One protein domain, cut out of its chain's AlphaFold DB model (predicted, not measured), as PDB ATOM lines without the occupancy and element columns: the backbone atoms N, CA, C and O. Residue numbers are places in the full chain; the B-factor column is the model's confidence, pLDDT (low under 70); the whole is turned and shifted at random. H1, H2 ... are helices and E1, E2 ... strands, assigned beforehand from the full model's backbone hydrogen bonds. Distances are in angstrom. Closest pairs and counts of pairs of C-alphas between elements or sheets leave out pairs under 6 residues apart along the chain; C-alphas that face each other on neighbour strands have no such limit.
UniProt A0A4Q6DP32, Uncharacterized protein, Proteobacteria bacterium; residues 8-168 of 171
ATOM      1  N   PHE A   8     -11.848  14.276  54.090       46.00
ATOM      2  CA  PHE A   8     -11.530  15.526  54.787       46.00
ATOM      3  C   PHE A   8     -10.046  15.966  54.716       46.00
ATOM      4  O   PHE A   8      -9.811  17.165  54.564       46.00
ATOM      5  N   PRO A   9      -9.027  15.077  54.762       49.09
ATOM      6  CA  PRO A   9      -7.631  15.527  54.729       49.09
ATOM      7  C   PRO A   9      -7.132  15.929  53.329       49.09
ATOM      8  O   PRO A   9      -6.281  16.811  53.231       49.09
ATOM      9  N   LEU A  10      -7.676  15.364  52.238       47.12
ATOM     10  CA  LEU A  10      -7.297  15.771  50.872       47.12
ATOM     11  C   LEU A  10      -7.813  17.172  50.510       47.12
ATOM     12  O   LEU A  10      -7.103  17.938  49.861       47.12
ATOM     13  N   ALA A  11      -9.022  17.526  50.956       49.44
ATOM     14  CA  ALA A  11      -9.574  18.861  50.740       49.44
ATOM     15  C   ALA A  11      -8.792  19.938  51.518       49.44
ATOM     16  O   ALA A  11      -8.583  21.036  51.006       49.44
ATOM     17  N   LEU A  12      -8.299  19.617  52.721       47.44
ATOM     18  CA  LEU A  12      -7.502  20.546  53.527       47.44
ATOM     19  C   LEU A  12      -6.140  20.863  52.878       47.44
ATOM     20  O   LEU A  12      -5.736  22.023  52.838       47.44
ATOM     21  N   LEU A  13      -5.458  19.857  52.316       47.88
ATOM     22  CA  LEU A  13      -4.171  20.043  51.628       47.88
ATOM     23  C   LEU A  13      -4.309  20.909  50.365       47.88
ATOM     24  O   LEU A  13      -3.512  21.826  50.168       47.88
ATOM     25  N   ALA A  14      -5.361  20.697  49.568       48.44
ATOM     26  CA  ALA A  14      -5.631  21.504  48.375       48.44
ATOM     27  C   ALA A  14      -5.983  22.972  48.703       48.44
ATOM     28  O   ALA A  14      -5.589  23.883  47.978       48.44
ATOM     29  N   LEU A  15      -6.684  23.228  49.814       43.19
ATOM     30  CA  LEU A  15      -7.022  24.592  50.236       43.19
ATOM     31  C   LEU A  15      -5.792  25.364  50.741       43.19
ATOM     32  O   LEU A  15      -5.653  26.556  50.461       43.19
ATOM     33  N   THR A  16      -4.870  24.703  51.447       51.06
ATOM     34  CA  THR A  16      -3.662  25.376  51.956       51.06
ATOM     35  C   THR A  16      -2.725  25.834  50.837       51.06
ATOM     36  O   THR A  16      -2.272  26.980  50.879       51.06
ATOM     37  N   SER A  17      -2.511  25.020  49.796       50.59
ATOM     38  CA  SER A  17      -1.629  25.374  48.674       50.59
ATOM     39  C   SER A  17      -2.167  26.554  47.847       50.59
ATOM     40  O   SER A  17      -1.399  27.460  47.500       50.59
ATOM     41  N   CYS A  18      -3.485  26.635  47.626       56.41
ATOM     42  CA  CYS A  18      -4.121  27.787  46.972       56.41
ATOM     43  C   CYS A  18      -3.972  29.084  47.783       56.41
ATOM     44  O   CYS A  18      -3.651  30.128  47.212       56.41
ATOM     45  N   THR A  19      -4.142  29.041  49.112       61.47
ATOM     46  CA  THR A  19      -3.986  30.255  49.943       61.47
ATOM     47  C   THR A  19      -2.550  30.776  49.969       61.47
ATOM     48  O   THR A  19      -2.340  31.985  50.055       61.47
ATOM     49  N   THR A  20      -1.549  29.895  49.859       76.94
ATOM     50  CA  THR A  20      -0.147  30.316  49.750       76.94
ATOM     51  C   THR A  20       0.163  30.982  48.416       76.94
ATOM     52  O   THR A  20       0.835  32.007  48.419       76.94
ATOM     53  N   VAL A  21      -0.365  30.480  47.294       82.88
ATOM     54  CA  VAL A  21      -0.153  31.117  45.980       82.88
ATOM     55  C   VAL A  21      -0.849  32.475  45.909       82.88
ATOM     56  O   VAL A  21      -0.210  33.453  45.536       82.88
ATOM     57  N   ALA A  22      -2.091  32.590  46.386       83.56
ATOM     58  CA  ALA A  22      -2.803  33.872  46.407       83.56
ATOM     59  C   ALA A  22      -2.060  34.953  47.227       83.56
ATOM     60  O   ALA A  22      -2.041  36.131  46.864       83.56
ATOM     61  N   LYS A  23      -1.393  34.559  48.324       86.56
ATOM     62  CA  LYS A  23      -0.523  35.457  49.106       86.56
ATOM     63  C   LYS A  23       0.729  35.887  48.341       86.56
ATOM     64  O   LYS A  23       1.198  37.003  48.538       86.56
ATOM     65  N   LEU A  24       1.281  35.019  47.494       89.94
ATOM     66  CA  LEU A  24       2.441  35.343  46.660       89.94
ATOM     67  C   LEU A  24       2.050  36.284  45.518       89.94
ATOM     68  O   LEU A  24       2.742  37.271  45.281       89.94
ATOM     69  N   GLU A  25       0.909  36.034  44.879       91.25
ATOM     70  CA  GLU A  25       0.357  36.874  43.811       91.25
ATOM     71  C   GLU A  25       0.040  38.299  44.279       91.25
ATOM     72  O   GLU A  25       0.246  39.249  43.531       91.25
ATOM     73  N   SER A  26      -0.429  38.451  45.520       90.81
ATOM     74  CA  SER A  26      -0.784  39.746  46.121       90.81
ATOM     75  C   SER A  26       0.350  40.409  46.914       90.81
ATOM     76  O   SER A  26       0.138  41.455  47.531       90.81
ATOM     77  N   ALA A  27       1.553  39.824  46.922       91.62
ATOM     78  CA  ALA A  27       2.663  40.346  47.713       91.62
ATOM     79  C   ALA A  27       3.104  41.754  47.248       91.62
ATOM     80  O   ALA A  27       3.110  42.042  46.050       91.62
ATOM     81  N   PRO A  28       3.526  42.636  48.177       91.38
ATOM     82  CA  PRO A  28       3.892  44.017  47.854       91.38
ATOM     83  C   PRO A  28       5.241  44.149  47.131       91.38
ATOM     84  O   PRO A  28       5.497  45.178  46.509       91.38
ATOM     85  N   SER A  29       6.102  43.132  47.201       93.81
ATOM     86  CA  SER A  29       7.398  43.071  46.515       93.81
ATOM     87  C   SER A  29       7.437  41.907  45.522       93.81
ATOM     88  O   SER A  29       6.585  41.018  45.573       93.81
ATOM     89  N   CYS A  30       8.417  41.904  44.608       96.00
ATOM     90  CA  CYS A  30       8.564  40.830  43.625       96.00
ATOM     91  C   CYS A  30       8.687  39.461  44.317       96.00
ATOM     92  O   CYS A  30       9.504  39.250  45.220       96.00
ATOM     93  N   ARG A  31       7.840  38.522  43.898       96.19
ATOM     94  CA  ARG A  31       7.830  37.128  44.339       96.19
ATOM     95  C   ARG A  31       7.838  36.238  43.116       96.19
ATOM     96  O   ARG A  31       7.013  36.412  42.224       96.19
ATOM     97  N   VAL A  32       8.740  35.266  43.117       96.38
ATOM     98  CA  VAL A  32       8.831  34.220  42.097       96.38
ATOM     99  C   VAL A  32       8.703  32.879  42.806       96.38
ATOM    100  O   VAL A  32       9.317  32.686  43.860       96.38
ATOM    101  N   TRP A  33       7.890  31.965  42.280       94.88
ATOM    102  CA  TRP A  33       7.592  30.705  42.950       94.88
ATOM    103  C   TRP A  33       7.401  29.518  42.016       94.88
ATOM    104  O   TRP A  33       6.986  29.631  40.867       94.88
ATOM    105  N   GLU A  34       7.645  28.340  42.566       91.88
ATOM    106  CA  GLU A  34       7.332  27.059  41.962       91.88
ATOM    107  C   GLU A  34       6.222  26.381  42.760       91.88
ATOM    108  O   GLU A  34       6.393  26.085  43.944       91.88
ATOM    109  N   THR A  35       5.101  26.094  42.104       87.31
ATOM    110  CA  THR A  35       4.028  25.301  42.706       87.31
ATOM    111  C   THR A  35       4.463  23.842  42.828       87.31
ATOM    112  O   THR A  35       4.901  23.236  41.852       87.31
ATOM    113  N   GLN A  36       4.301  23.264  44.017       77.75
ATOM    114  CA  GLN A  36       4.561  21.850  44.284       77.75
ATOM    115  C   GLN A  36       3.243  21.145  44.620       77.75
ATOM    116  O   GLN A  36       2.346  21.737  45.214       77.75
ATOM    117  N   SER A  37       3.097  19.879  44.222       71.75
ATOM    118  CA  SER A  37       1.820  19.161  44.369       71.75
ATOM    119  C   SER A  37       1.467  18.816  45.819       71.75
ATOM    120  O   SER A  37       0.291  18.704  46.146       71.75
ATOM    121  N   ILE A  38       2.474  18.607  46.672       69.75
ATOM    122  CA  ILE A  38       2.307  18.083  48.042       69.75
ATOM    123  C   ILE A  38       2.902  19.036  49.091       69.75
ATOM    124  O   ILE A  38       2.505  19.012  50.252       69.75
ATOM    125  N   PHE A  39       3.821  19.908  48.681       75.12
ATOM    126  CA  PHE A  39       4.535  20.830  49.558       75.12
ATOM    127  C   PHE A  39       4.121  22.282  49.284       75.12
ATOM    128  O   PHE A  39       3.621  22.583  48.195       75.12
ATOM    129  N   PRO A  40       4.317  23.199  50.251       79.00
ATOM    130  CA  PRO A  40       4.184  24.627  49.997       79.00
ATOM    131  C   PRO A  40       5.059  25.062  48.812       79.00
ATOM    132  O   PRO A  40       6.115  24.468  48.597       79.00
ATOM    133  N   PRO A  41       4.668  26.103  48.056       85.06
ATOM    134  CA  PRO A  41       5.475  26.578  46.943       85.06
ATOM    135  C   PRO A  41       6.903  26.918  47.379       85.06
ATOM    136  O   PRO A  41       7.104  27.559  48.414       85.06
ATOM    137  N   ARG A  42       7.893  26.561  46.556       87.75
ATOM    138  CA  ARG A  42       9.245  27.111  46.711       87.75
ATOM    139  C   ARG A  42       9.236  28.537  46.211       87.75
ATOM    140  O   ARG A  42       8.695  28.799  45.144       87.75
ATOM    141  N   THR A  43       9.846  29.450  46.952       91.25
ATOM    142  CA  THR A  43       9.784  30.877  46.628       91.25
ATOM    143  C   THR A  43      11.150  31.521  46.710       91.25
ATOM    144  O   THR A  43      11.936  31.205  47.602       91.25
ATOM    145  N   VAL A  44      11.384  32.498  45.846       93.19
ATOM    146  CA  VAL A  44      12.478  33.455  45.976       93.19
ATOM    147  C   VAL A  44      11.925  34.872  45.898       93.19
ATOM    148  O   VAL A  44      10.904  35.139  45.261       93.19
ATOM    149  N   GLU A  45      12.614  35.784  46.569       94.56
ATOM    150  CA  GLU A  45      12.389  37.224  46.487       94.56
ATOM    151  C   GLU A  45      13.576  37.832  45.739       94.56
ATOM    152  O   GLU A  45      14.625  38.057  46.353       94.56
ATOM    153  N   PRO A  46      13.460  38.052  44.418       93.50
ATOM    154  CA  PRO A  46      14.468  38.792  43.683       93.50
ATOM    155  C   PRO A  46      14.594  40.205  44.250       93.50
ATOM    156  O   PRO A  46      13.605  40.933  44.378       93.50
ATOM    157  N   LYS A  47      15.822  40.600  44.574       91.38
ATOM    158  CA  LYS A  47      16.172  41.972  44.929       91.38
ATOM    159  C   LYS A  47      16.987  42.535  43.782       91.38
ATOM    160  O   LYS A  47      18.064  42.033  43.480       91.38
ATOM    161  N   GLU A  48      16.439  43.558  43.134       90.19
ATOM    162  CA  GLU A  48      17.018  44.152  41.928       90.19
ATOM    163  C   GLU A  48      17.250  43.105  40.830       90.19
ATOM    164  O   GLU A  48      16.287  42.677  40.209       90.19
ATOM    165  N   LEU A  49      18.496  42.687  40.598       92.88
ATOM    166  CA  LEU A  49      18.891  41.730  39.562       92.88
ATOM    167  C   LEU A  49      19.480  40.444  40.135       92.88
ATOM    168  O   LEU A  49      20.081  39.675  39.391       92.88
ATOM    169  N   ALA A  50      19.330  40.222  41.439       93.94
ATOM    170  CA  ALA A  50      19.821  39.042  42.124       93.94
ATOM    171  C   ALA A  50      18.674  38.303  42.816       93.94
ATOM    172  O   ALA A  50      17.742  38.911  43.348       93.94
ATOM    173  N   ALA A  51      18.746  36.979  42.849       94.00
ATOM    174  CA  ALA A  51      17.835  36.134  43.603       94.00
ATOM    175  C   ALA A  51      18.625  35.066  44.352       94.00
ATOM    176  O   ALA A  51      19.542  34.453  43.808       94.00
ATOM    177  N   ARG A  52      18.238  34.815  45.604       91.88
ATOM    178  CA  ARG A  52      18.850  33.780  46.433       91.88
ATOM    179  C   ARG A  52      17.812  32.765  46.879       91.88
ATOM    180  O   ARG A  52      16.885  33.096  47.615       91.88
ATOM    181  N   TYR A  53      18.015  31.527  46.461       88.75
ATOM    182  CA  TYR A  53      17.330  30.359  46.977       88.75
ATOM    183  C   TYR A  53      18.051  29.819  48.218       88.75
ATOM    184  O   TYR A  53      19.281  29.727  48.253       88.75
ATOM    185  N   LYS A  54      17.272  29.445  49.234       84.94
ATOM    186  CA  LYS A  54      17.738  28.735  50.428       84.94
ATOM    187  C   LYS A  54      16.926  27.445  50.536       84.94
ATOM    188  O   LYS A  54      15.731  27.510  50.804       84.94
ATOM    189  N   GLY A  55      17.574  26.318  50.269       74.75
ATOM    190  CA  GLY A  55      17.007  24.982  50.408       74.75
ATOM    191  C   GLY A  55      17.160  24.437  51.825       74.75
ATOM    192  O   GLY A  55      17.588  25.139  52.748       74.75
ATOM    193  N   HIS A  56      16.811  23.164  51.990       69.44
ATOM    194  CA  HIS A  56      16.886  22.489  53.283       69.44
ATOM    195  C   HIS A  56      18.328  22.366  53.805       69.44
ATOM    196  O   HIS A  56      19.299  22.250  53.053       69.44
ATOM    197  N   CYS A  57      18.461  22.385  55.131       66.75
ATOM    198  CA  CYS A  57      19.706  22.083  55.831       66.75
ATOM    199  C   CYS A  57      19.657  20.616  56.280       66.75
ATOM    200  O   CYS A  57      18.645  20.174  56.826       66.75
ATOM    201  N   SER A  58      20.724  19.846  56.058       56.53
ATOM    202  CA  SER A  58      20.777  18.457  56.520       56.53
ATOM    203  C   SER A  58      20.907  18.388  58.051       56.53
ATOM    204  O   SER A  58      21.657  19.138  58.676       56.53
ATOM    205  N   ILE A  59      20.155  17.471  58.672       52.19
ATOM    206  CA  ILE A  59      20.055  17.301  60.138       52.19
ATOM    207  C   ILE A  59      21.373  16.807  60.781       52.19
ATOM    208  O   ILE A  59      21.582  16.995  61.976       52.19
ATOM    209  N   MET A  60      22.306  16.247  60.003       49.50
ATOM    210  CA  MET A  60      23.613  15.739  60.468       49.50
ATOM    211  C   MET A  60      24.772  16.751  60.327       49.50
ATOM    212  O   MET A  60      25.910  16.367  60.070       49.50
ATOM    213  N   GLY A  61      24.523  18.051  60.499       44.75
ATOM    214  CA  GLY A  61      25.604  19.040  60.568       44.75
ATOM    215  C   GLY A  61      25.127  20.468  60.338       44.75
ATOM    216  O   GLY A  61      24.940  20.887  59.203       44.75
ATOM    217  N   MET A  62      24.981  21.218  61.426       46.06
ATOM    218  CA  MET A  62      24.401  22.564  61.578       46.06
ATOM    219  C   MET A  62      24.891  23.714  60.652       46.06
ATOM    220  O   MET A  62      24.551  24.860  60.925       46.06
ATOM    221  N   PHE A  63      25.647  23.488  59.567       48.72
ATOM    222  CA  PHE A  63      26.336  24.578  58.846       48.72
ATOM    223  C   PHE A  63      26.287  24.565  57.310       48.72
ATOM    224  O   PHE A  63      26.810  25.492  56.697       48.72
ATOM    225  N   MET A  64      25.646  23.593  56.655       57.62
ATOM    226  CA  MET A  64      25.634  23.514  55.182       57.62
ATOM    227  C   MET A  64      24.203  23.454  54.639       57.62
ATOM    228  O   MET A  64      23.765  22.444  54.095       57.62
ATOM    229  N   CYS A  65      23.451  24.543  54.810       72.00
ATOM    230  CA  CYS A  65      22.174  24.698  54.116       72.00
ATOM    231  C   CYS A  65      22.437  24.829  52.623       72.00
ATOM    232  O   CYS A  65      23.279  25.639  52.216       72.00
ATOM    233  N   ALA A  66      21.714  24.062  51.811       77.75
ATOM    234  CA  ALA A  66      21.864  24.214  50.384       77.75
ATOM    235  C   ALA A  66      21.387  25.603  49.955       77.75
ATOM    236  O   ALA A  66      20.328  26.074  50.370       77.75
ATOM    237  N   TRP A  67      22.168  26.284  49.132       85.56
ATOM    238  CA  TRP A  67      21.800  27.594  48.624       85.56
ATOM    239  C   TRP A  67      22.227  27.743  47.179       85.56
ATOM    240  O   TRP A  67      23.197  27.130  46.728       85.56
ATOM    241  N   VAL A  68      21.483  28.584  46.475       88.75
ATOM    242  CA  VAL A  68      21.819  29.050  45.138       88.75
ATOM    243  C   VAL A  68      21.601  30.549  45.114       88.75
ATOM    244  O   VAL A  68      20.557  31.033  45.540       88.75
ATOM    245  N   GLU A  69      22.582  31.283  44.631       91.25
ATOM    246  CA  GLU A  69      22.472  32.695  44.314       91.25
ATOM    247  C   GLU A  69      22.639  32.844  42.811       91.25
ATOM    248  O   GLU A  69      23.536  32.239  42.227       91.25
ATOM    249  N   ALA A  70      21.752  33.607  42.188       92.75
ATOM    250  CA  ALA A  70      21.845  33.954  40.783       92.75
ATOM    251  C   ALA A  70      21.743  35.468  40.625       92.75
ATOM    252  O   ALA A  70      20.972  36.112  41.338       92.75
ATOM    253  N   ASP A  71      22.485  36.021  39.675       95.31
ATOM    254  CA  ASP A  71      22.491  37.440  39.349       95.31
ATOM    255  C   ASP A  71      22.567  37.672  37.837       95.31
ATOM    256  O   ASP A  71      23.201  36.911  37.105       95.31
ATOM    257  N   LEU A  72      21.888  38.715  37.354       95.19
ATOM    258  CA  LEU A  72      21.939  39.141  35.957       95.19
ATOM    259  C   LEU A  72      22.946  40.276  35.783       95.19
ATOM    260  O   LEU A  72      22.729  41.395  36.252       95.19
ATOM    261  N   ASP A  73      23.982  40.022  34.989       93.44
ATOM    262  CA  ASP A  73      24.815  41.082  34.436       93.44
ATOM    263  C   ASP A  73      24.066  41.774  33.287       93.44
ATOM    264  O   ASP A  73      23.929  41.235  32.186       93.44
ATOM    265  N   LYS A  74      23.596  43.000  33.539       88.12
ATOM    266  CA  LYS A  74      22.866  43.822  32.562       88.12
ATOM    267  C   LYS A  74      23.654  44.110  31.287       88.12
ATOM    268  O   LYS A  74      23.038  44.237  30.234       88.12
ATOM    269  N   ALA A  75      24.978  44.247  31.366       89.12
ATOM    270  CA  ALA A  75      25.783  44.633  30.210       89.12
ATOM    271  C   ALA A  75      25.888  43.485  29.197       89.12
ATOM    272  O   ALA A  75      25.806  43.703  27.988       89.12
ATOM    273  N   SER A  76      26.044  42.255  29.687       88.38
ATOM    274  CA  SER A  76      26.194  41.068  28.839       88.38
ATOM    275  C   SER A  76      24.903  40.261  28.653       88.38
ATOM    276  O   SER A  76      24.830  39.409  27.759       88.38
ATOM    277  N   GLY A  77      23.891  40.505  29.490       90.81
ATOM    278  CA  GLY A  77      22.673  39.704  29.593       90.81
ATOM    279  C   GLY A  77      22.906  38.321  30.209       90.81
ATOM    280  O   GLY A  77      22.009  37.484  30.161       90.81
ATOM    281  N   LYS A  78      24.101  38.032  30.738       93.94
ATOM    282  CA  LYS A  78      24.424  36.725  31.323       93.94
ATOM    283  C   LYS A  78      23.843  36.609  32.723       93.94
ATOM    284  O   LYS A  78      24.014  37.502  33.547       93.94
ATOM    285  N   ILE A  79      23.203  35.481  32.984       92.19
ATOM    286  CA  ILE A  79      22.793  35.071  34.318       92.19
ATOM    287  C   ILE A  79      23.913  34.203  34.870       92.19
ATOM    288  O   ILE A  79      24.205  33.118  34.354       92.19
ATOM    289  N   GLN A  80      24.555  34.719  35.905       92.88
ATOM    290  CA  GLN A  80      25.564  34.011  36.663       92.88
ATOM    291  C   GLN A  80      24.921  33.370  37.878       92.88
ATOM    292  O   GLN A  80      23.906  33.844  38.385       92.88
ATOM    293  N   ALA A  81      25.498  32.265  38.320       90.19
ATOM    294  CA  ALA A  81      25.037  31.570  39.490       90.19
ATOM    295  C   ALA A  81      26.172  30.937  40.265       90.19
ATOM    296  O   ALA A  81      27.167  30.463  39.717       90.19
ATOM    297  N   GLU A  82      25.971  30.893  41.565       88.81
ATOM    298  CA  GLU A  82      26.810  30.203  42.514       88.81
ATOM    299  C   GLU A  82      25.901  29.414  43.443       88.81
ATOM    300  O   GLU A  82      24.773  29.811  43.733       88.81
ATOM    301  N   GLY A  83      26.365  28.271  43.913       83.44
ATOM    302  CA  GLY A  83      25.609  27.523  44.893       83.44
ATOM    303  C   GLY A  83      26.493  26.552  45.627       83.44
ATOM    304  O   GLY A  83      27.482  26.054  45.080       83.44
ATOM    305  N   SER A  84      26.104  26.248  46.860       77.25
ATOM    306  CA  SER A  84      26.749  25.207  47.652       77.25
ATOM    307  C   SER A  84      26.829  23.927  46.815       77.25
ATOM    308  O   SER A  84      25.788  23.411  46.398       77.25
ATOM    309  N   SER A  85      28.046  23.448  46.542       65.81
ATOM    310  CA  SER A  85      28.336  22.184  45.846       65.81
ATOM    311  C   SER A  85      27.738  22.009  44.433       65.81
ATOM    312  O   SER A  85      27.562  20.877  43.994       65.81
ATOM    313  N   LEU A  86      27.388  23.086  43.712       60.50
ATOM    314  CA  LEU A  86      27.061  23.024  42.266       60.50
ATOM    315  C   LEU A  86      28.256  23.403  41.389       60.50
ATOM    316  O   LEU A  86      28.458  22.821  40.325       60.50
ATOM    317  N   PHE A  87      29.045  24.373  41.845       63.66
ATOM    318  CA  PHE A  87      30.136  24.968  41.090       63.66
ATOM    319  C   PHE A  87      31.298  25.298  42.035       63.66
ATOM    320  O   PHE A  87      31.075  25.692  43.180       63.66
ATOM    321  N   GLU A  88      32.537  25.179  41.558       64.94
ATOM    322  CA  GLU A  88      33.700  25.802  42.204       64.94
ATOM    323  C   GLU A  88      33.676  27.311  41.900       64.94
ATOM    324  O   GLU A  88      34.370  27.796  41.008       64.94
ATOM    325  N   GLY A  89      32.787  28.040  42.581       77.00
ATOM    326  CA  GLY A  89      32.581  29.480  42.405       77.00
ATOM    327  C   GLY A  89      31.502  29.861  41.386       77.00
ATOM    328  O   GLY A  89      30.770  29.022  40.863       77.00
ATOM    329  N   ARG A  90      31.374  31.165  41.129       84.88
ATOM    330  CA  ARG A  90      30.322  31.743  40.280       84.88
ATOM    331  C   ARG A  90      30.530  31.390  38.799       84.88
ATOM    332  O   ARG A  90      31.607  31.610  38.249       84.88
ATOM    333  N   LYS A  91      29.497  30.856  38.138       88.44
ATOM    334  CA  LYS A  91      29.518  30.449  36.719       88.44
ATOM    335  C   LYS A  91      28.363  31.052  35.929       88.44
ATOM    336  O   LYS A  91      27.274  31.234  36.458       88.44
ATOM    337  N   SER A  92      28.590  31.312  34.643       89.75
ATOM    338  CA  SER A  92      27.506  31.597  33.693       89.75
ATOM    339  C   SER A  92      26.675  30.331  33.497       89.75
ATOM    340  O   SER A  92      27.236  29.263  33.255       89.75
ATOM    341  N   VAL A  93      25.359  30.447  33.662       88.19
ATOM    342  CA  VAL A  93      24.419  29.316  33.546       88.19
ATOM    343  C   VAL A  93      23.331  29.559  32.509       88.19
ATOM    344  O   VAL A  93      22.696  28.615  32.041       88.19
ATOM    345  N   ALA A  94      23.088  30.819  32.155       90.56
ATOM    346  CA  ALA A  94      22.145  31.193  31.119       90.56
ATOM    347  C   ALA A  94      22.432  32.603  30.594       90.56
ATOM    348  O   ALA A  94      23.184  33.378  31.183       90.56
ATOM    349  N   LYS A  95      21.749  32.974  29.516       93.00
ATOM    350  CA  LYS A  95      21.695  34.328  28.973       93.00
ATOM    351  C   LYS A  95      20.248  34.758  28.777       93.00
ATOM    352  O   LYS A  95      19.475  34.062  28.121       93.00
ATOM    353  N   LEU A  96      19.894  35.923  29.305       92.94
ATOM    354  CA  LEU A  96      18.628  36.586  29.036       92.94
ATOM    355  C   LEU A  96      18.741  37.401  27.742       92.94
ATOM    356  O   LEU A  96      19.533  38.338  27.633       92.94
ATOM    357  N   ASN A  97      17.927  37.047  26.755       92.25
ATOM    358  CA  ASN A  97      17.740  37.794  25.520       92.25
ATOM    359  C   ASN A  97      16.288  38.275  25.442       92.25
ATOM    360  O   ASN A  97      15.391  37.513  25.074       92.25
ATOM    361  N   LYS A  98      16.065  39.547  25.788       89.31
ATOM    362  CA  LYS A  98      14.734  40.149  25.956       89.31
ATOM    363  C   LYS A  98      13.919  39.369  26.995       89.31
ATOM    364  O   LYS A  98      14.120  39.559  28.185       89.31
ATOM    365  N   THR A  99      13.048  38.468  26.554       90.81
ATOM    366  CA  THR A  99      12.205  37.618  27.405       90.81
ATOM    367  C   THR A  99      12.589  36.141  27.344       90.81
ATOM    368  O   THR A  99      11.983  35.328  28.034       90.81
ATOM    369  N   SER A 100      13.579  35.767  26.530       91.81
ATOM    370  CA  SER A 100      14.019  34.381  26.385       91.81
ATOM    371  C   SER A 100      15.271  34.116  27.217       91.81
ATOM    372  O   SER A 100      16.263  34.832  27.093       91.81
ATOM    373  N   ILE A 101      15.229  33.086  28.056       91.62
ATOM    374  CA  ILE A 101      16.354  32.608  28.860       91.62
ATOM    375  C   ILE A 101      16.962  31.417  28.128       91.62
ATOM    376  O   ILE A 101      16.342  30.360  28.022       91.62
ATOM    377  N   ILE A 102      18.174  31.584  27.619       91.00
ATOM    378  CA  ILE A 102      18.913  30.544  26.906       91.00
ATOM    379  C   ILE A 102      19.913  29.952  27.889       91.00
ATOM    380  O   ILE A 102      20.817  30.660  28.320       91.00
ATOM    381  N   PHE A 103      19.738  28.692  28.276       86.56
ATOM    382  CA  PHE A 103      20.662  28.026  29.191       86.56
ATOM    383  C   PHE A 103      21.986  27.727  28.494       86.56
ATOM    384  O   PHE A 103      21.996  27.298  27.337       86.56
ATOM    385  N   ASP A 104      23.087  27.964  29.201       82.44
ATOM    386  CA  ASP A 104      24.397  27.529  28.738       82.44
ATOM    387  C   ASP A 104      24.425  25.997  28.753       82.44
ATOM    388  O   ASP A 104      23.871  25.371  29.661       82.44
ATOM    389  N   ALA A 105      25.058  25.402  27.741       66.25
ATOM    390  CA  ALA A 105      25.204  23.957  27.647       66.25
ATOM    391  C   ALA A 105      25.954  23.450  28.886       66.25
ATOM    392  O   ALA A 105      27.151  23.703  29.051       66.25
ATOM    393  N   SER A 106      25.239  22.813  29.808       64.25
ATOM    394  CA  SER A 106      25.802  22.402  31.089       64.25
ATOM    395  C   SER A 106      26.345  20.977  30.993       64.25
ATOM    396  O   SER A 106      26.015  20.212  30.091       64.25
ATOM    397  N   ILE A 107      27.132  20.575  31.989       45.16
ATOM    398  CA  ILE A 107      27.636  19.201  32.179       45.16
ATOM    399  C   ILE A 107      26.509  18.144  32.230       45.16
ATOM    400  O   ILE A 107      26.777  16.950  32.098       45.16
ATOM    401  N   PHE A 108      25.254  18.573  32.409       51.22
ATOM    402  CA  PHE A 108      24.066  17.722  32.414       51.22
ATOM    403  C   PHE A 108      23.382  17.606  31.050       51.22
ATOM    404  O   PHE A 108      22.438  16.835  30.955       51.22
ATOM    405  N   ASP A 109      23.849  18.274  29.992       54.47
ATOM    406  CA  ASP A 109      23.213  18.250  28.662       54.47
ATOM    407  C   ASP A 109      23.123  16.842  28.047       54.47
ATOM    408  O   ASP A 109      22.246  16.576  27.225       54.47
ATOM    409  N   ASN A 110      23.983  15.916  28.484       51.81
ATOM    410  CA  ASN A 110      23.923  14.505  28.092       51.81
ATOM    411  C   ASN A 110      22.756  13.736  28.744       51.81
ATOM    412  O   ASN A 110      22.397  12.664  28.269       51.81
ATOM    413  N   VAL A 111      22.188  14.259  29.835       55.88
ATOM    414  CA  VAL A 111      21.145  13.611  30.654       55.88
ATOM    415  C   VAL A 111      19.852  14.434  30.680       55.88
ATOM    416  O   VAL A 111      18.760  13.877  30.775       55.88
ATOM    417  N   ALA A 112      19.951  15.757  30.582       65.38
ATOM    418  CA  ALA A 112      18.857  16.704  30.684       65.38
ATOM    419  C   ALA A 112      19.111  17.888  29.745       65.38
ATOM    420  O   ALA A 112      19.977  18.721  30.005       65.38
ATOM    421  N   LYS A 113      18.323  17.997  28.675       71.75
ATOM    422  CA  LYS A 113      18.340  19.153  27.781       71.75
ATOM    423  C   LYS A 113      17.154  20.054  28.095       71.75
ATOM    424  O   LYS A 113      16.003  19.662  27.906       71.75
ATOM    425  N   ALA A 114      17.434  21.266  28.559       75.00
ATOM    426  CA  ALA A 114      16.416  22.292  28.740       75.00
ATOM    427  C   ALA A 114      16.232  23.089  27.441       75.00
ATOM    428  O   ALA A 114      17.204  23.539  26.832       75.00
ATOM    429  N   SER A 115      14.983  23.289  27.015       82.94
ATOM    430  CA  SER A 115      14.668  24.297  26.006       82.94
ATOM    431  C   SER A 115      14.989  25.694  26.550       82.94
ATOM    432  O   SER A 115      15.015  25.887  27.774       82.94
ATOM    433  N   PRO A 116      15.153  26.704  25.678       88.19
ATOM    434  CA  PRO A 116      15.050  28.085  26.119       88.19
ATOM    435  C   PRO A 116      13.760  28.273  26.922       88.19
ATOM    436  O   PRO A 116      12.716  27.720  26.556       88.19
ATOM    437  N   ALA A 117      13.844  29.016  28.021       91.81
ATOM    438  CA  ALA A 117      12.664  29.422  28.762       91.81
ATOM    439  C   ALA A 117      12.137  30.754  28.232       91.81
ATOM    440  O   ALA A 117      12.904  31.572  27.721       91.81
ATOM    441  N   THR A 118      10.847  31.004  28.408       95.12
ATOM    442  CA  THR A 118      10.212  32.269  28.026       95.12
ATOM    443  C   THR A 118       9.559  32.902  29.239       95.12
ATOM    444  O   THR A 118       8.750  32.258  29.907       95.12
ATOM    445  N   VAL A 119       9.900  34.162  29.501       95.31
ATOM    446  CA  VAL A 119       9.243  35.028  30.479       95.31
ATOM    447  C   VAL A 119       8.011  35.642  29.823       95.31
ATOM    448  O   VAL A 119       8.120  36.502  28.948       95.31
ATOM    449  N   ASP A 120       6.833  35.196  30.240       94.69
ATOM    450  CA  ASP A 120       5.554  35.703  29.760       94.69
ATOM    451  C   ASP A 120       4.925  36.611  30.822       94.69
ATOM    452  O   ASP A 120       4.418  36.152  31.846       94.69
ATOM    453  N   MET A 121       4.960  37.919  30.563       94.19
ATOM    454  CA  MET A 121       4.389  38.937  31.451       94.19
ATOM    455  C   MET A 121       2.855  38.938  31.456       94.19
ATOM    456  O   MET A 121       2.256  39.403  32.424       94.19
ATOM    457  N   GLY A 122       2.215  38.423  30.400       92.69
ATOM    458  CA  GLY A 122       0.760  38.335  30.297       92.69
ATOM    459  C   GLY A 122       0.201  37.226  31.181       92.69
ATOM    460  O   GLY A 122      -0.743  37.452  31.932       92.69
ATOM    461  N   THR A 123       0.827  36.045  31.146       93.00
ATOM    462  CA  THR A 123       0.451  34.914  32.018       93.00
ATOM    463  C   THR A 123       1.196  34.888  33.352       93.00
ATOM    464  O   THR A 123       0.915  34.031  34.187       93.00
ATOM    465  N   ARG A 124       2.137  35.818  33.556       95.75
ATOM    466  CA  ARG A 124       2.989  35.938  34.748       95.75
ATOM    467  C   ARG A 124       3.709  34.641  35.103       95.75
ATOM    468  O   ARG A 124       3.721  34.187  36.249       95.75
ATOM    469  N   SER A 125       4.285  34.017  34.081       95.75
ATOM    470  CA  SER A 125       4.982  32.750  34.240       95.75
ATOM    471  C   SER A 125       6.236  32.660  33.380       95.75
ATOM    472  O   SER A 125       6.317  33.237  32.297       95.75
ATOM    473  N   VAL A 126       7.232  31.932  33.880       95.44
ATOM    474  CA  VAL A 126       8.416  31.537  33.122       95.44
ATOM    475  C   VAL A 126       8.288  30.057  32.797       95.44
ATOM    476  O   VAL A 126       8.231  29.226  33.707       95.44
ATOM    477  N   LYS A 127       8.211  29.729  31.506       94.00
ATOM    478  CA  LYS A 127       7.959  28.362  31.029       94.00
ATOM    479  C   LYS A 127       9.155  27.814  30.276       94.00
ATOM    480  O   LYS A 127       9.747  28.539  29.480       94.00
ATOM    481  N   ARG A 128       9.467  26.538  30.483       88.62
ATOM    482  CA  ARG A 128      10.428  25.778  29.675       88.62
ATOM    483  C   ARG A 128      10.005  24.322  29.582       88.62
ATOM    484  O   ARG A 128       9.311  23.828  30.464       88.62
ATOM    485  N   THR A 129      10.502  23.634  28.571       87.25
ATOM    486  CA  THR A 129      10.385  22.186  28.451       87.25
ATOM    487  C   THR A 129      11.742  21.571  28.762       87.25
ATOM    488  O   THR A 129      12.766  21.996  28.226       87.25
ATOM    489  N   VAL A 130      11.769  20.578  29.644       83.69
ATOM    490  CA  VAL A 130      12.979  19.828  29.985       83.69
ATOM    491  C   VAL A 130      12.825  18.409  29.468       83.69
ATOM    492  O   VAL A 130      11.900  17.697  29.857       83.69
ATOM    493  N   THR A 131      13.752  17.992  28.613       82.44
ATOM    494  CA  THR A 131      13.832  16.619  28.124       82.44
ATOM    495  C   THR A 131      14.935  15.895  28.872       82.44
ATOM    496  O   THR A 131      16.110  16.232  28.740       82.44
ATOM    497  N   LEU A 132      14.552  14.892  29.653       75.88
ATOM    498  CA  LEU A 132      15.458  13.954  30.294       75.88
ATOM    499  C   LEU A 132      15.698  12.776  29.356       75.88
ATOM    500  O   LEU A 132      14.750  12.097  28.956       75.88
ATOM    501  N   THR A 133      16.960  12.531  29.034       71.38
ATOM    502  CA  THR A 133      17.402  11.387  28.244       71.38
ATOM    503  C   THR A 133      18.226  10.486  29.149       71.38
ATOM    504  O   THR A 133      19.352  10.810  29.515       71.38
ATOM    505  N   ALA A 134      17.662   9.341  29.531       70.88
ATOM    506  CA  ALA A 134      18.357   8.338  30.330       70.88
ATOM    507  C   ALA A 134      18.151   6.957  29.705       70.88
ATOM    508  O   ALA A 134      17.017   6.552  29.457       70.88
ATOM    509  N   LEU A 135      19.249   6.238  29.440       66.00
ATOM    510  CA  LEU A 135      19.235   4.858  28.926       66.00
ATOM    511  C   LEU A 135      18.333   4.658  27.683       66.00
ATOM    512  O   LEU A 135      17.643   3.651  27.563       66.00
ATOM    513  N   GLY A 136      18.309   5.632  26.765       64.00
ATOM    514  CA  GLY A 136      17.507   5.574  25.533       64.00
ATOM    515  C   GLY A 136      16.024   5.937  25.696       64.00
ATOM    516  O   GLY A 136      15.297   5.973  24.706       64.00
ATOM    517  N   ILE A 137      15.573   6.252  26.914       70.19
ATOM    518  CA  ILE A 137      14.225   6.755  27.182       70.19
ATOM    519  C   ILE A 137      14.276   8.281  27.238       70.19
ATOM    520  O   ILE A 137      15.022   8.860  28.031       70.19
ATOM    521  N   ASN A 138      13.443   8.922  26.417       78.12
ATOM    522  CA  ASN A 138      13.228  10.363  26.439       78.12
ATOM    523  C   ASN A 138      11.945  10.672  27.204       78.12
ATOM    524  O   ASN A 138      10.855  10.274  26.788       78.12
ATOM    525  N   LYS A 139      12.063  11.410  28.305       80.06
ATOM    526  CA  LYS A 139      10.924  11.938  29.053       80.06
ATOM    527  C   LYS A 139      10.951  13.456  28.992       80.06
ATOM    528  O   LYS A 139      11.890  14.073  29.477       80.06
ATOM    529  N   SER A 140       9.913  14.041  28.409       83.44
ATOM    530  CA  SER A 140       9.723  15.488  28.393       83.44
ATOM    531  C   SER A 140       8.812  15.915  29.540       83.44
ATOM    532  O   SER A 140       7.850  15.214  29.861       83.44
ATOM    533  N   SER A 141       9.116  17.051  30.157       83.50
ATOM    534  CA  SER A 141       8.274  17.689  31.162       83.50
ATOM    535  C   SER A 141       8.234  19.189  30.921       83.50
ATOM    536  O   SER A 141       9.280  19.831  30.825       83.50
ATOM    537  N   ASP A 142       7.031  19.751  30.892       87.62
ATOM    538  CA  ASP A 142       6.851  21.195  30.915       87.62
ATOM    539  C   ASP A 142       6.964  21.697  32.351       87.62
ATOM    540  O   ASP A 142       6.343  21.174  33.278       87.62
ATOM    541  N   GLU A 143       7.788  22.716  32.537       88.19
ATOM    542  CA  GLU A 143       8.009  23.370  33.812       88.19
ATOM    543  C   GLU A 143       7.523  24.811  33.730       88.19
ATOM    544  O   GLU A 143       7.838  25.538  32.784       88.19
ATOM    545  N   ALA A 144       6.798  25.238  34.760       91.88
ATOM    546  CA  ALA A 144       6.360  26.612  34.920       91.88
ATOM    547  C   ALA A 144       6.769  27.140  36.298       91.88
ATOM    548  O   ALA A 144       6.634  26.455  37.313       91.88
ATOM    549  N   ILE A 145       7.260  28.372  36.309       94.75
ATOM    550  CA  ILE A 145       7.528  29.172  37.502       94.75
ATOM    551  C   ILE A 145       6.590  30.375  37.450       94.75
ATOM    552  O   ILE A 145       6.563  31.075  36.442       94.75
ATOM    553  N   GLY A 146       5.810  30.607  38.502       96.12
ATOM    554  CA  GLY A 146       4.934  31.772  38.618       96.12
ATOM    555  C   GLY A 146       5.670  32.985  39.179       96.12
ATOM    556  O   GLY A 146       6.667  32.842  39.891       96.12
ATOM    557  N   PHE A 147       5.182  34.182  38.871       97.19
ATOM    558  CA  PHE A 147       5.632  35.418  39.507       97.19
ATOM    559  C   PHE A 147       4.492  36.432  39.656       97.19
ATOM    560  O   PHE A 147       3.453  36.317  39.008       97.19
ATOM    561  N   ASN A 148       4.644  37.412  40.546       96.31
ATOM    562  CA  ASN A 148       3.611  38.424  40.776       96.31
ATOM    563  C   ASN A 148       3.812  39.675  39.906       96.31
ATOM    564  O   ASN A 148       4.820  39.842  39.224       96.31
ATOM    565  N   ASP A 149       2.834  40.580  39.933       95.12
ATOM    566  CA  ASP A 149       2.812  41.802  39.114       95.12
ATOM    567  C   ASP A 149       3.903  42.825  39.469       95.12
ATOM    568  O   ASP A 149       4.101  43.793  38.738       95.12
ATOM    569  N   LYS A 150       4.599  42.623  40.592       95.75
ATOM    570  CA  LYS A 150       5.688  43.485  41.059       95.75
ATOM    571  C   LYS A 150       7.036  43.145  40.435       95.75
ATOM    572  O   LYS A 150       7.977  43.912  40.612       95.75
ATOM    573  N   CYS A 151       7.148  42.011  39.749       95.69
ATOM    574  CA  CYS A 151       8.392  41.589  39.120       95.69
ATOM    575  C   CYS A 151       8.582  42.227  37.742       95.69
ATOM    576  O   CYS A 151       7.672  42.226  36.913       95.69
ATOM    577  N   SER A 152       9.795  42.702  37.459       95.50
ATOM    578  CA  SER A 152      10.231  42.962  36.083       95.50
ATOM    579  C   SER A 152      10.537  41.645  35.340       95.50
ATOM    580  O   SER A 152      10.733  40.607  35.986       95.50
ATOM    581  N   PRO A 153      10.636  41.655  33.996       94.94
ATOM    582  CA  PRO A 153      11.047  40.476  33.233       94.94
ATOM    583  C   PRO A 153      12.397  39.900  33.690       94.94
ATOM    584  O   PRO A 153      12.565  38.685  33.777       94.94
ATOM    585  N   GLU A 154      13.352  40.766  34.031       96.25
ATOM    586  CA  GLU A 154      14.678  40.387  34.524       96.25
ATOM    587  C   GLU A 154      14.602  39.735  35.905       96.25
ATOM    588  O   GLU A 154      15.231  38.704  36.142       96.25
ATOM    589  N   GLN A 155      13.798  40.298  36.809       96.44
ATOM    590  CA  GLN A 155      13.577  39.734  38.140       96.44
ATOM    591  C   GLN A 155      12.929  38.354  38.070       96.44
ATOM    592  O   GLN A 155      13.367  37.428  38.756       96.44
ATOM    593  N   ALA A 156      11.920  38.206  37.211       96.12
ATOM    594  CA  ALA A 156      11.280  36.926  36.949       96.12
ATOM    595  C   ALA A 156      12.285  35.907  36.385       96.12
ATOM    596  O   ALA A 156      12.323  34.767  36.848       96.12
ATOM    597  N   ALA A 157      13.141  36.322  35.445       95.62
ATOM    598  CA  ALA A 157      14.155  35.457  34.850       95.62
ATOM    599  C   ALA A 157      15.180  34.953  35.874       95.62
ATOM    600  O   ALA A 157      15.394  33.745  35.989       95.62
ATOM    601  N   VAL A 158      15.790  35.857  36.645       96.06
ATOM    602  CA  VAL A 158      16.803  35.495  37.651       96.06
ATOM    603  C   VAL A 158      16.186  34.653  38.766       96.06
ATOM    604  O   VAL A 158      16.770  33.651  39.177       96.06
ATOM    605  N   GLY A 159      14.976  35.002  39.214       95.50
ATOM    606  CA  GLY A 159      14.244  34.218  40.207       95.50
ATOM    607  C   GLY A 159      13.930  32.797  39.734       95.50
ATOM    608  O   GLY A 159      14.131  31.842  40.485       95.50
ATOM    609  N   ALA A 160      13.500  32.634  38.479       94.44
ATOM    610  CA  ALA A 160      13.224  31.321  37.902       94.44
ATOM    611  C   ALA A 160      14.493  30.468  37.790       94.44
ATOM    612  O   ALA A 160      14.485  29.300  38.177       94.44
ATOM    613  N   VAL A 161      15.603  31.061  37.339       92.69
ATOM    614  CA  VAL A 161      16.902  30.379  37.263       92.69
ATOM    615  C   VAL A 161      17.377  29.930  38.648       92.69
ATOM    616  O   VAL A 161      17.734  28.761  38.810       92.69
ATOM    617  N   ALA A 162      17.300  30.799  39.662       92.62
ATOM    618  CA  ALA A 162      17.649  30.450  41.040       92.62
ATOM    619  C   ALA A 162      16.809  29.276  41.577       92.62
ATOM    620  O   ALA A 162      17.364  28.350  42.170       92.62
ATOM    621  N   LEU A 163      15.492  29.275  41.333       91.25
ATOM    622  CA  LEU A 163      14.605  28.177  41.736       91.25
ATOM    623  C   LEU A 163      14.945  26.869  41.019       91.25
ATOM    624  O   LEU A 163      15.074  25.839  41.678       91.25
ATOM    625  N   TRP A 164      15.126  26.892  39.696       88.62
ATOM    626  CA  TRP A 164      15.442  25.694  38.912       88.62
ATOM    627  C   TRP A 164      16.741  25.023  39.346       88.62
ATOM    628  O   TRP A 164      16.774  23.804  39.498       88.62
ATOM    629  N   MET A 165      17.791  25.805  39.586       85.50
ATOM    630  CA  MET A 165      19.060  25.276  40.092       85.50
ATOM    631  C   MET A 165      18.962  24.842  41.557       85.50
ATOM    632  O   MET A 165      19.615  23.880  41.960       85.50
ATOM    633  N   GLY A 166      18.114  25.508  42.345       81.00
ATOM    634  CA  GLY A 166      17.794  25.111  43.711       81.00
ATOM    635  C   GLY A 166      17.076  23.762  43.806       81.00
ATOM    636  O   GLY A 166      17.232  23.068  44.808       81.00
ATOM    637  N   ARG A 167      16.342  23.338  42.761       77.00
ATOM    638  CA  ARG A 167      15.539  22.102  42.803       77.00
ATOM    639  C   ARG A 167      16.339  20.851  43.121       77.00
ATOM    640  O   ARG A 167      15.845  20.001  43.854       77.00
ATOM    641  N   GLY A 168      17.552  20.743  42.579       63.25
ATOM    642  CA  GLY A 168      18.425  19.583  42.769       63.25
ATOM    643  C   GLY A 168      19.036  19.473  44.168       63.25
ATOM    644  O   GLY A 168      19.899  18.628  44.373       63.25
TER     645      GLY A 168
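AT A GLANCE: This is residues 8 to 168 of the 171 residues of an uncharacterized protein of Proteobacteria bacterium (UniProt A0A4Q6DP32). One strongly twisted sheet of eleven antiparallel strands curls into a nearly closed barrel round helix H2, which fills its middle; the seam lies between E2 and E3, which are not neighbours. Helix H1 lies outside and only grazes the barrel, with its residues 21 to 25, while its first residues point away from it. The printed part has 161 residues, with two named helices and eleven named strands in the order H1, E1 to E11, H2, and its class is mixed, helices and strands. The whole is compact, with a radius of gyration of the C-alphas of 16.1 A, and spans 46 by 37 by 36 A.

HOW THE PARTS SIT: In the branched sheet, edge strand E2, residues 42 to 44, forms a hairpin with E1, residues 32 to 34, where N 34 and O 42 are 2.8 A apart. On the other side of E1 is E11, residues 137 to 147, with N 33 and O 146 at 2.8 A. E11 and E10, residues 125 to 134, form a hairpin, with N 126 and O 145 at 2.8 A. On the other side of E10 lie E9, residues 117 to 120, with N 118 and O 127 at 2.9 A, and edge strand E8, residues 112 to 114, with N 113 and O 131 at 2.8 A. E8 runs on into E9 across a break of 2 residues, at 35 degrees. E9 is also the neighbour of E7, residues 100 to 103, with N 101 and O 117 at 2.8 A. E6, residues 91 to 97, pairs with E7 through N 95 and O 102, 2.8 A, and with E5, residues 78 to 83, through N 79 and O 94, 2.8 A. E4, residues 65 to 73, pairs with E5 through N 69 and O 82, 2.8 A, and with edge strand E3, residues 50 to 57, through N 53 and O 68, 2.7 A. E3 to E7 form one meander, each strand the antiparallel neighbour of the one before, and E9 to E11 another. The edge strands E2 and E3 are not neighbours in the sheet; their closest C-alphas are those of Val 44 and Tyr 53, 5.8 A apart. The sheet curls round H2, residues 153 to 168; the closest C-alphas of H2 and E3 are those of Gly 159 and Ala 51, 5.3 A, and of H2 and E4 those of Ala 162 and Ala 70, 5.5 A. H1, residues 8 to 25, is apart from H2; its closest C-alpha pair with E11 is Glu 25 and Phe 147, 7.0 A. Every O i to N i+4 pair is within hydrogen-bond range in H1, and 11 of 12 in H2.

IN THESE COORDINATES: E11 is 32.4 A long, E10 28.1 A, E4 25.7 A and E3 21.8 A. H1 is 26.8 A long, from C-alpha 8 at (-11.530, 15.526, 54.787). H2 is 24.1 A long and ends at C-alpha 168, (18.425, 19.583, 42.769).

THE WHOLE: The C-alphas farthest apart, of Phe 8 and Ala 75, are 53.3 A apart. The printed part has no cut and no long link. Its mean pLDDT is 81.1; residues under 70 include 8 to 19, 56 to 64 and 105 to 112.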